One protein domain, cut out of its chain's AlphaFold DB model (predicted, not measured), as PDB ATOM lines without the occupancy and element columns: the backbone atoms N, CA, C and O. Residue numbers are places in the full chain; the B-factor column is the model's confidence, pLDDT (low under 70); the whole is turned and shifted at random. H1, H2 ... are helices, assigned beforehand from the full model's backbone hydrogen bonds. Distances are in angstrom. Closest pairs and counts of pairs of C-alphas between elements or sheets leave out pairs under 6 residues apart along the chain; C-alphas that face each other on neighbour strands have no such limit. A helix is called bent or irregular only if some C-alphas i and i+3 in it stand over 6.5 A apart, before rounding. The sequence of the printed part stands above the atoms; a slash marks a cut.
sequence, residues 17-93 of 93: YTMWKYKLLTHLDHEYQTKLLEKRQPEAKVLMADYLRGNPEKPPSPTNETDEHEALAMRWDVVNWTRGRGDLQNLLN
ATOM      1  N   TYR A  17      12.920 -33.107  50.338       62.09
ATOM      2  CA  TYR A  17      13.354 -33.534  49.010       62.09
ATOM      3  C   TYR A  17      12.156 -33.606  48.055       62.09
ATOM      4  O   TYR A  17      11.850 -34.653  47.509       62.09
ATOM      5  N   THR A  18      11.477 -32.493  47.780       66.81
ATOM      6  CA  THR A  18      10.403 -32.451  46.757       66.81
ATOM      7  C   THR A  18      10.827 -33.078  45.419       66.81
ATOM      8  O   THR A  18      10.028 -33.725  44.747       66.81
ATOM      9  N   MET A  19      12.117 -32.985  45.087       78.00
ATOM     10  CA  MET A  19      12.716 -33.595  43.901       78.00
ATOM     11  C   MET A  19      12.600 -35.122  43.813       78.00
ATOM     12  O   MET A  19      12.569 -35.626  42.695       78.00
ATOM     13  N   TRP A  20      12.557 -35.883  44.917       78.88
ATOM     14  CA  TRP A  20      12.449 -37.348  44.795       78.88
ATOM     15  C   TRP A  20      11.077 -37.762  44.267       78.88
ATOM     16  O   TRP A  20      11.012 -38.681  43.458       78.88
ATOM     17  N   LYS A  21      10.005 -37.054  44.664       81.88
ATOM     18  CA  LYS A  21       8.647 -37.306  44.162       81.88
ATOM     19  C   LYS A  21       8.600 -37.052  42.664       81.88
ATOM     20  O   LYS A  21       8.179 -37.923  41.915       81.88
ATOM     21  N   TYR A  22       9.134 -35.911  42.225       83.44
ATOM     22  CA  TYR A  22       9.252 -35.600  40.801       83.44
ATOM     23  C   TYR A  22      10.065 -36.655  40.044       83.44
ATOM     24  O   TYR A  22       9.587 -37.170  39.043       83.44
ATOM     25  N   LYS A  23      11.251 -37.041  40.536       85.75
ATOM     26  CA  LYS A  23      12.090 -38.066  39.887       85.75
ATOM     27  C   LYS A  23      11.397 -39.426  39.785       85.75
ATOM     28  O   LYS A  23      11.479 -40.058  38.737       85.75
ATOM     29  N   LEU A  24      10.733 -39.866  40.854       87.25
ATOM     30  CA  LEU A  24       9.987 -41.122  40.872       87.25
ATOM     31  C   LEU A  24       8.841 -41.087  39.857       87.25
ATOM     32  O   LEU A  24       8.733 -41.996  39.040       87.25
ATOM     33  N   LEU A  25       8.021 -40.032  39.869       88.75
ATOM     34  CA  LEU A  25       6.899 -39.927  38.939       88.75
ATOM     35  C   LEU A  25       7.360 -39.806  37.488       88.75
ATOM     36  O   LEU A  25       6.816 -40.506  36.649       88.75
ATOM     37  N   THR A  26       8.405 -39.028  37.190       88.88
ATOM     38  CA  THR A  26       8.967 -38.957  35.830       88.88
ATOM     39  C   THR A  26       9.440 -40.326  35.330       88.88
ATOM     40  O   THR A  26       9.260 -40.645  34.158       88.88
ATOM     41  N   HIS A  27      10.018 -41.157  36.204       89.94
ATOM     42  CA  HIS A  27      10.406 -42.519  35.837       89.94
ATOM     43  C   HIS A  27       9.187 -43.409  35.544       89.94
ATOM     44  O   HIS A  27       9.153 -44.080  34.513       89.94
ATOM     45  N   LEU A  28       8.165 -43.366  36.404       91.12
ATOM     46  CA  LEU A  28       6.929 -44.128  36.210       91.12
ATOM     47  C   LEU A  28       6.140 -43.664  34.973       91.12
ATOM     48  O   LEU A  28       5.568 -44.491  34.266       91.12
ATOM     49  N   ASP A  29       6.139 -42.363  34.686       92.19
ATOM     50  CA  ASP A  29       5.524 -41.783  33.492       92.19
ATOM     51  C   ASP A  29       6.209 -42.291  32.217       92.19
ATOM     52  O   ASP A  29       5.533 -42.698  31.271       92.19
ATOM     53  N   HIS A  30       7.544 -42.355  32.209       93.69
ATOM     54  CA  HIS A  30       8.304 -42.922  31.096       93.69
ATOM     55  C   HIS A  30       7.980 -44.408  30.871       93.69
ATOM     56  O   HIS A  30       7.738 -44.833  29.738       93.69
ATOM     57  N   GLU A  31       7.939 -45.215  31.938       93.62
ATOM     58  CA  GLU A  31       7.517 -46.617  31.828       93.62
ATOM     59  C   GLU A  31       6.090 -46.742  31.293       93.62
ATOM     60  O   GLU A  31       5.791 -47.639  30.501       93.62
ATOM     61  N   TYR A  32       5.197 -45.852  31.727       92.44
ATOM     62  CA  TYR A  32       3.819 -45.874  31.281       92.44
ATOM     63  C   TYR A  32       3.702 -45.570  29.788       92.44
ATOM     64  O   TYR A  32       3.095 -46.359  29.063       92.44
ATOM     65  N   GLN A  33       4.321 -44.487  29.319       93.19
ATOM     66  CA  GLN A  33       4.326 -44.135  27.898       93.19
ATOM     67  C   GLN A  33       4.949 -45.238  27.036       93.19
ATOM     68  O   GLN A  33       4.401 -45.581  25.992       93.19
ATOM     69  N   THR A  34       6.021 -45.874  27.514       95.75
ATOM     70  CA  THR A  34       6.625 -47.026  26.826       95.75
ATOM     71  C   THR A  34       5.614 -48.168  26.659       95.75
ATOM     72  O   THR A  34       5.438 -48.691  25.561       95.75
ATOM     73  N   LYS A  35       4.861 -48.505  27.716       93.81
ATOM     74  CA  LYS A  35       3.813 -49.544  27.659       93.81
ATOM     75  C   LYS A  35       2.642 -49.164  26.749       93.81
ATOM     76  O   LYS A  35       2.015 -50.055  26.176       93.81
ATOM     77  N   LEU A  36       2.308 -47.876  26.632       93.62
ATOM     78  CA  LEU A  36       1.297 -47.407  25.676       93.62
ATOM     79  C   LEU A  36       1.768 -47.648  24.241       93.62
ATOM     80  O   LEU A  36       1.028 -48.230  23.448       93.62
ATOM     81  N   LEU A  37       3.022 -47.294  23.948       94.50
ATOM     82  CA  LEU A  37       3.628 -47.496  22.635       94.50
ATOM     83  C   LEU A  37       3.659 -48.980  22.241       94.50
ATOM     84  O   LEU A  37       3.227 -49.333  21.145       94.50
ATOM     85  N   GLU A  38       4.080 -49.864  23.151       96.44
ATOM     86  CA  GLU A  38       4.068 -51.322  22.940       96.44
ATOM     87  C   GLU A  38       2.669 -51.854  22.598       96.44
ATOM     88  O   GLU A  38       2.513 -52.749  21.765       96.44
ATOM     89  N   LYS A  39       1.633 -51.275  23.211       94.50
ATOM     90  CA  LYS A  39       0.227 -51.636  22.985       94.50
ATOM     91  C   LYS A  39      -0.411 -50.917  21.796       94.50
ATOM     92  O   LYS A  39      -1.603 -51.112  21.564       94.50
ATOM     93  N   ARG A  40       0.348 -50.099  21.053       92.62
ATOM     94  CA  ARG A  40      -0.156 -49.212  19.986       92.62
ATOM     95  C   ARG A  40      -1.295 -48.300  20.459       92.62
ATOM     96  O   ARG A  40      -2.223 -48.008  19.707       92.62
ATOM     97  N   GLN A  41      -1.244 -47.892  21.721       91.31
ATOM     98  CA  GLN A  41      -2.171 -46.934  22.314       91.31
ATOM     99  C   GLN A  41      -1.630 -45.514  22.124       91.31
ATOM    100  O   GLN A  41      -0.414 -45.335  22.026       91.31
ATOM    101  N   PRO A  42      -2.510 -44.499  22.062       90.12
ATOM    102  CA  PRO A  42      -2.067 -43.116  21.982       90.12
ATOM    103  C   PRO A  42      -1.310 -42.718  23.248       90.12
ATOM    104  O   PRO A  42      -1.610 -43.193  24.347       90.12
ATOM    105  N   GLU A  43      -0.342 -41.822  23.085       91.75
ATOM    106  CA  GLU A  43       0.404 -41.255  24.201       91.75
ATOM    107  C   GLU A  43      -0.526 -40.532  25.181       91.75
ATOM    108  O   GLU A  43      -1.506 -39.883  24.805       91.75
ATOM    109  N   ALA A  44      -0.202 -40.634  26.466       91.44
ATOM    110  CA  ALA A  44      -0.922 -39.908  27.494       91.44
ATOM    111  C   ALA A  44      -0.575 -38.414  27.434       91.44
ATOM    112  O   ALA A  44       0.578 -38.039  27.646       91.44
ATOM    113  N   LYS A  45      -1.589 -37.571  27.200       91.25
ATOM    114  CA  LYS A  45      -1.462 -36.100  27.220       91.25
ATOM    115  C   LYS A  45      -1.258 -35.519  28.619       91.25
ATOM    116  O   LYS A  45      -0.752 -34.412  28.746       91.25
ATOM    117  N   VAL A  46      -1.704 -36.244  29.643       91.81
ATOM    118  CA  VAL A  46      -1.563 -35.878  31.056       91.81
ATOM    119  C   VAL A  46      -0.901 -37.038  31.784       91.81
ATOM    120  O   VAL A  46      -1.349 -38.183  31.676       91.81
ATOM    121  N   LEU A  47       0.152 -36.724  32.525       90.25
ATOM    122  CA  LEU A  47       1.012 -37.647  33.251       90.25
ATOM    123  C   LEU A  47       0.901 -37.444  34.768       90.25
ATOM    124  O   LEU A  47       0.363 -36.443  35.244       90.25
ATOM    125  N   MET A  48       1.422 -38.382  35.563       89.38
ATOM    126  CA  MET A  48       1.384 -38.266  37.027       89.38
ATOM    127  C   MET A  48       2.206 -37.070  37.519       89.38
ATOM    128  O   MET A  48       1.808 -36.402  38.475       89.38
ATOM    129  N   ALA A  49       3.325 -36.755  36.859       88.25
ATOM    130  CA  ALA A  49       4.130 -35.582  37.187       88.25
ATOM    131  C   ALA A  49       3.380 -34.248  36.995       88.25
ATOM    132  O   ALA A  49       3.679 -33.282  37.706       88.25
ATOM    133  N   ASP A  50       2.391 -34.183  36.099       90.12
ATOM    134  CA  ASP A  50       1.604 -32.964  35.868       90.12
ATOM    135  C   ASP A  50       0.736 -32.618  37.082       90.12
ATOM    136  O   ASP A  50       0.604 -31.448  37.448       90.12
ATOM    137  N   TYR A  51       0.243 -33.638  37.784       87.75
ATOM    138  CA  TYR A  51      -0.519 -33.483  39.022       87.75
ATOM    139  C   TYR A  51       0.319 -32.990  40.215       87.75
ATOM    140  O   TYR A  51      -0.229 -32.445  41.171       87.75
ATOM    141  N   LEU A  52       1.649 -33.153  40.191       83.25
ATOM    142  CA  LEU A  52       2.520 -32.505  41.187       83.25
ATOM    143  C   LEU A  52       2.717 -31.018  40.900       83.25
ATOM    144  O   LEU A  52       3.024 -30.248  41.814       83.25
ATOM    145  N   ARG A  53       2.597 -30.630  39.629       84.62
ATOM    146  CA  ARG A  53       2.804 -29.258  39.171       84.62
ATOM    147  C   ARG A  53       1.536 -28.414  39.328       84.62
ATOM    148  O   ARG A  53       1.635 -27.202  39.500       84.62
ATOM    149  N   GLY A  54       0.365 -29.048  39.317       86.94
ATOM    150  CA  GLY A  54      -0.927 -28.410  39.544       86.94
ATOM    151  C   GLY A  54      -2.086 -29.395  39.417       86.94
ATOM    152  O   GLY A  54      -1.906 -30.600  39.521       86.94
ATOM    153  N   ASN A  55      -3.290 -28.881  39.183       87.88
ATOM    154  CA  ASN A  55      -4.457 -29.709  38.891       87.88
ATOM    155  C   ASN A  55      -4.732 -29.654  37.380       87.88
ATOM    156  O   ASN A  55      -5.344 -28.679  36.937       87.88
ATOM    157  N   PRO A  56      -4.248 -30.625  36.582       90.88
ATOM    158  CA  PRO A  56      -4.484 -30.632  35.145       90.88
ATOM    159  C   PRO A  56      -5.984 -30.696  34.854       90.88
ATOM    160  O   PRO A  56      -6.733 -31.435  35.502       90.88
ATOM    161  N   GLU A  57      -6.420 -29.913  33.869       93.50
ATOM    162  CA  GLU A  57      -7.823 -29.839  33.480       93.50
ATOM    163  C   GLU A  57      -8.340 -31.211  33.038       93.50
ATOM    164  O   GLU A  57      -7.628 -32.000  32.410       93.50
ATOM    165  N   LYS A  58      -9.588 -31.514  33.405       92.94
ATOM    166  CA  LYS A  58     -10.217 -32.766  33.001       92.94
ATOM    167  C   LYS A  58     -10.509 -32.703  31.497       92.94
ATOM    168  O   LYS A  58     -11.219 -31.790  31.078       92.94
ATOM    169  N   PRO A  59     -10.038 -33.672  30.697       93.44
ATOM    170  CA  PRO A  59     -10.310 -33.680  29.270       93.44
ATOM    171  C   PRO A  59     -11.813 -33.857  28.989       93.44
ATOM    172  O   PRO A  59     -12.523 -34.506  29.775       93.44
ATOM    173  N   PRO A  60     -12.308 -33.296  27.871       92.19
ATOM    174  CA  PRO A  60     -13.696 -33.446  27.466       92.19
ATOM    175  C   PRO A  60     -14.019 -34.913  27.172       92.19
ATOM    176  O   PRO A  60     -13.176 -35.690  26.729       92.19
ATOM    177  N   SER A  61     -15.263 -35.299  27.444       92.00
ATOM    178  CA  SER A  61     -15.786 -36.609  27.053       92.00
ATOM    179  C   SER A  61     -16.441 -36.509  25.677       92.00
ATOM    180  O   SER A  61     -17.025 -35.468  25.375       92.00
ATOM    181  N   PRO A  62     -16.372 -37.568  24.853       93.69
ATOM    182  CA  PRO A  62     -17.007 -37.546  23.545       93.69
ATOM    183  C   PRO A  62     -18.523 -37.414  23.676       93.69
ATOM    184  O   PRO A  62     -19.131 -37.947  24.610       93.69
ATOM    185  N   THR A  63     -19.121 -36.737  22.707       93.06
ATOM    186  CA  THR A  63     -20.573 -36.587  22.575       93.06
ATOM    187  C   THR A  63     -21.098 -37.481  21.452       93.06
ATOM    188  O   THR A  63     -20.328 -38.131  20.748       93.06
ATOM    189  N   ASN A  64     -22.417 -37.536  21.286       88.88
ATOM    190  CA  ASN A  64     -23.076 -38.239  20.182       88.88
ATOM    191  C   ASN A  64     -22.771 -37.638  18.798       88.88
ATOM    192  O   ASN A  64     -22.989 -38.312  17.799       88.88
ATOM    193  N   GLU A  65     -22.289 -36.396  18.745       92.94
ATOM    194  CA  GLU A  65     -21.911 -35.696  17.510       92.94
ATOM    195  C   GLU A  65     -20.414 -35.826  17.187       92.94
ATOM    196  O   GLU A  65     -19.973 -35.423  16.114       92.94
ATOM    197  N   THR A  66     -19.619 -36.378  18.108       91.31
ATOM    198  CA  THR A  66     -18.174 -36.535  17.936       91.31
ATOM    199  C   THR A  66     -17.876 -37.684  16.972       91.31
ATOM    200  O   THR A  66     -18.392 -38.789  17.152       91.31
ATOM    201  N   ASP A  67     -17.012 -37.437  15.984       95.19
ATOM    202  CA  ASP A  67     -16.529 -38.459  15.048       95.19
ATOM    203  C   ASP A  67     -15.937 -39.665  15.795       95.19
ATOM    204  O   ASP A  67     -15.336 -39.509  16.857       95.19
ATOM    205  N   GLU A  68     -16.080 -40.880  15.261       93.44
ATOM    206  CA  GLU A  68     -15.658 -42.098  15.966       93.44
ATOM    207  C   GLU A  68     -14.159 -42.115  16.290       93.44
ATOM    208  O   GLU A  68     -13.761 -42.547  17.377       93.44
ATOM    209  N   HIS A  69     -13.316 -41.625  15.378       91.06
ATOM    210  CA  HIS A  69     -11.874 -41.589  15.582       91.06
ATOM    211  C   HIS A  69     -11.495 -40.544  16.640       91.06
ATOM    212  O   HIS A  69     -10.679 -40.809  17.529       91.06
ATOM    213  N   GLU A  70     -12.137 -39.378  16.600       91.62
ATOM    214  CA  GLU A  70     -11.986 -38.347  17.629       91.62
ATOM    215  C   GLU A  70     -12.515 -38.825  18.991       91.62
ATOM    216  O   GLU A  70     -11.866 -38.645  20.023       91.62
ATOM    217  N   ALA A  71     -13.644 -39.530  19.001       93.56
ATOM    218  CA  ALA A  71     -14.254 -40.064  20.204       93.56
ATOM    219  C   ALA A  71     -13.369 -41.122  20.869       93.56
ATOM    220  O   ALA A  71     -13.278 -41.165  22.099       93.56
ATOM    221  N   LEU A  72     -12.690 -41.961  20.080       92.31
ATOM    222  CA  LEU A  72     -11.692 -42.900  20.589       92.31
ATOM    223  C   LEU A  72     -10.509 -42.171  21.235       92.31
ATOM    224  O   LEU A  72     -10.107 -42.544  22.338       92.31
ATOM    225  N   ALA A  73      -9.988 -41.116  20.603       91.12
ATOM    226  CA  ALA A  73      -8.906 -40.316  21.173       91.12
ATOM    227  C   ALA A  73      -9.328 -39.640  22.492       91.12
ATOM    228  O   ALA A  73      -8.624 -39.755  23.497       91.12
ATOM    229  N   MET A  74     -10.516 -39.028  22.536       94.38
ATOM    230  CA  MET A  74     -11.062 -38.411  23.753       94.38
ATOM    231  C   MET A  74     -11.253 -39.426  24.886       94.38
ATOM    232  O   MET A  74     -10.955 -39.139  26.045       94.38
ATOM    233  N   ARG A  75     -11.710 -40.648  24.577       94.69
ATOM    234  CA  ARG A  75     -11.827 -41.721  25.583       94.69
ATOM    235  C   ARG A  75     -10.471 -42.079  26.177       94.69
ATOM    236  O   ARG A  75     -10.380 -42.242  27.393       94.69
ATOM    237  N   TRP A  76      -9.431 -42.171  25.351       94.56
ATOM    238  CA  TRP A  76      -8.072 -42.412  25.835       94.56
ATOM    239  C   TRP A  76      -7.569 -41.284  26.732       94.56
ATOM    240  O   TRP A  76      -7.024 -41.569  27.799       94.56
ATOM    241  N   ASP A  77      -7.817 -40.025  26.370       93.81
ATOM    242  CA  ASP A  77      -7.458 -38.876  27.207       93.81
ATOM    243  C   ASP A  77      -8.126 -38.953  28.588       93.81
ATOM    244  O   ASP A  77      -7.461 -38.800  29.616       93.81
ATOM    245  N   VAL A  78      -9.426 -39.267  28.634       94.44
ATOM    246  CA  VAL A  78     -10.179 -39.423  29.890       94.44
ATOM    247  C   VAL A  78      -9.651 -40.586  30.737       94.44
ATOM    248  O   VAL A  78      -9.512 -40.443  31.957       94.44
ATOM    249  N   VAL A  79      -9.339 -41.728  30.117       93.31
ATOM    250  CA  VAL A  79      -8.765 -42.898  30.805       93.31
ATOM    251  C   VAL A  79      -7.402 -42.553  31.403       93.31
ATOM    252  O   VAL A  79      -7.174 -42.801  32.589       93.31
ATOM    253  N   ASN A  80      -6.526 -41.929  30.616       92.38
ATOM    254  CA  ASN A  80      -5.186 -41.525  31.038       92.38
ATOM    255  C   ASN A  80      -5.235 -40.517  32.192       92.38
ATOM    256  O   ASN A  80      -4.552 -40.700  33.200       92.38
ATOM    257  N   TRP A  81      -6.106 -39.508  32.094       93.94
ATOM    258  CA  TRP A  81      -6.304 -38.516  33.151       93.94
ATOM    259  C   TRP A  81      -6.786 -39.167  34.453       93.94
ATOM    260  O   TRP A  81      -6.205 -38.937  35.516       93.94
ATOM    261  N   THR A  82      -7.809 -40.023  34.373       92.12
ATOM    262  CA  THR A  82      -8.397 -40.690  35.548       92.12
ATOM    263  C   THR A  82      -7.383 -41.598  36.234       92.12
ATOM    264  O   THR A  82      -7.265 -41.579  37.460       92.12
ATOM    265  N   ARG A  83      -6.613 -42.350  35.441       90.50
ATOM    266  CA  ARG A  83      -5.540 -43.199  35.941       90.50
ATOM    267  C   ARG A  83      -4.465 -42.384  36.650       90.50
ATOM    268  O   ARG A  83      -4.159 -42.697  37.791       90.50
ATOM    269  N   GLY A  84      -3.921 -41.346  36.009       88.06
ATOM    270  CA  GLY A  84      -2.849 -40.536  36.594       88.06
ATOM    271  C   GLY A  84      -3.239 -39.950  37.953       88.06
ATOM    272  O   GLY A  84      -2.447 -39.975  38.893       88.06
ATOM    273  N   ARG A  85      -4.500 -39.522  38.097       88.69
ATOM    274  CA  ARG A  85      -5.047 -39.050  39.374       88.69
ATOM    275  C   ARG A  85      -5.128 -40.154  40.433       88.69
ATOM    276  O   ARG A  85      -4.751 -39.922  41.580       88.69
ATOM    277  N   GLY A  86      -5.648 -41.326  40.063       88.12
ATOM    278  CA  GLY A  86      -5.818 -42.462  40.974       88.12
ATOM    279  C   GLY A  86      -4.489 -43.082  41.408       88.12
ATOM    280  O   GLY A  86      -4.265 -43.288  42.599       88.12
ATOM    281  N   ASP A  87      -3.584 -43.316  40.458       86.12
ATOM    282  CA  ASP A  87      -2.250 -43.868  40.707       86.12
ATOM    283  C   ASP A  87      -1.446 -42.934  41.619       86.12
ATOM    284  O   ASP A  87      -0.854 -43.394  42.594       86.12
ATOM    285  N   LEU A  88      -1.500 -41.616  41.388       84.31
ATOM    286  CA  LEU A  88      -0.860 -40.644  42.275       84.31
ATOM    287  C   LEU A  88      -1.411 -40.715  43.704       84.31
ATOM    288  O   LEU A  88      -0.640 -40.697  44.663       84.31
ATOM    289  N   GLN A  89      -2.736 -40.793  43.854       83.00
ATOM    290  CA  GLN A  89      -3.372 -40.891  45.165       83.00
ATOM    291  C   GLN A  89      -2.970 -42.183  45.894       83.00
ATOM    292  O   GLN A  89      -2.756 -42.150  47.101       83.00
ATOM    293  N   ASN A  90      -2.814 -43.295  45.175       84.19
ATOM    294  CA  ASN A  90      -2.344 -44.561  45.743       84.19
ATOM    295  C   ASN A  90      -0.847 -44.546  46.092       84.19
ATOM    296  O   ASN A  90      -0.437 -45.222  47.029       84.19
ATOM    297  N   LEU A  91      -0.029 -43.805  45.341       80.62
ATOM    298  CA  LEU A  91       1.420 -43.718  45.550       80.62
ATOM    299  C   LEU A  91       1.816 -42.770  46.691       80.62
ATOM    300  O   LEU A  91       2.903 -42.917  47.249       80.62
ATOM    301  N   LEU A  92       0.988 -41.762  46.988       74.88
ATOM    302  CA  LEU A  92       1.295 -40.711  47.968       74.88
ATOM    303  C   LEU A  92       0.538 -40.824  49.301       74.88
ATOM    304  O   LEU A  92       0.872 -40.068  50.217       74.88
ATOM    305  N   ASN A  93      -0.451 -41.714  49.410       68.56
ATOM    306  CA  ASN A  93      -1.151 -42.031  50.664       68.56
ATOM    307  C   ASN A  93      -0.478 -43.186  51.415       68.56
ATOM    308  O   ASN A  93      -0.545 -43.171  52.666       68.56
TER     309      ASN A  93
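This is residues 17 to 93 of the 93 residues of an uncharacterized protein of Phytophthora palmivora var. palmivora (UniProt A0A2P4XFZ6). Two long helices, H1 and H3, make a loose V, its narrow end where H1 begins and H3 ends, and the short helix H2 ties the two arms together near that narrow end. The link of residues 39 to 47 leads from the open end of H1 back to H2, and the long link of residues 54 to 67 runs from H2 along the length of H3 to the far end, where H3 begins. The printed part has 77 residues with three named helices, in the order H1, H2, H3, and no named strand; the class is all helix. The whole is only just compact, close to loose, with a radius of gyration of the C-alphas of 13.7 A, and its outline is elongated, 47 by 27 by 17 A.

After Tyr 17, H1 takes residues 18 to 38, from C-alpha 18 at (10.403, -32.451, 46.757) to C-alpha 38 at (4.068, -51.322, 22.940), a length of 31.0 A. H2 takes residues 48 to 53, Met 48 to Arg 53. H3, the longest helix with 25 residues, takes residues 68 to 92 and measures 36.2 A from its first C-alpha to its last, at (1.295, -40.711, 47.968). None of the three helices is bent or irregular.

H1 and H2 touch, and H1 does so with residues 22 to 29 alone; the closest C-alphas are those of Leu 25 and Ala 49, 5.4 A apart. They form a helical hairpin, running opposite ways at a steep tilt of 36 degrees, only just past shallow. H2 also touches H3, which takes part with residues 84 to 88 alone; the closest C-alphas are those of Met 48 and Gly 84, 4.8 A apart. Their lines are about perpendicular at 71 degrees, only just past a steep tilt. H1 and H3 are near each other, with no pair of C-alphas within 8 A but 5 pairs within 10 A. In H1 and H3 every O i to N i+4 pair is within hydrogen-bond range; in H2 it is 1 of 2.

The two C-alphas farthest apart are those of Tyr 17 and Glu 65, at 47.3 A, while the first and last printed C-alphas, of Tyr 17 and Asn 93, are 16.9 A apart. The printed part has no cut, and Asn 93 is the chain's last residue. The link from H1 to H2 is short, with 9 residues; the link from H2 to H3 is long, with 14. The mean pLDDT of the printed part is 89.2, and residues 17, 18 and 93 are under 70.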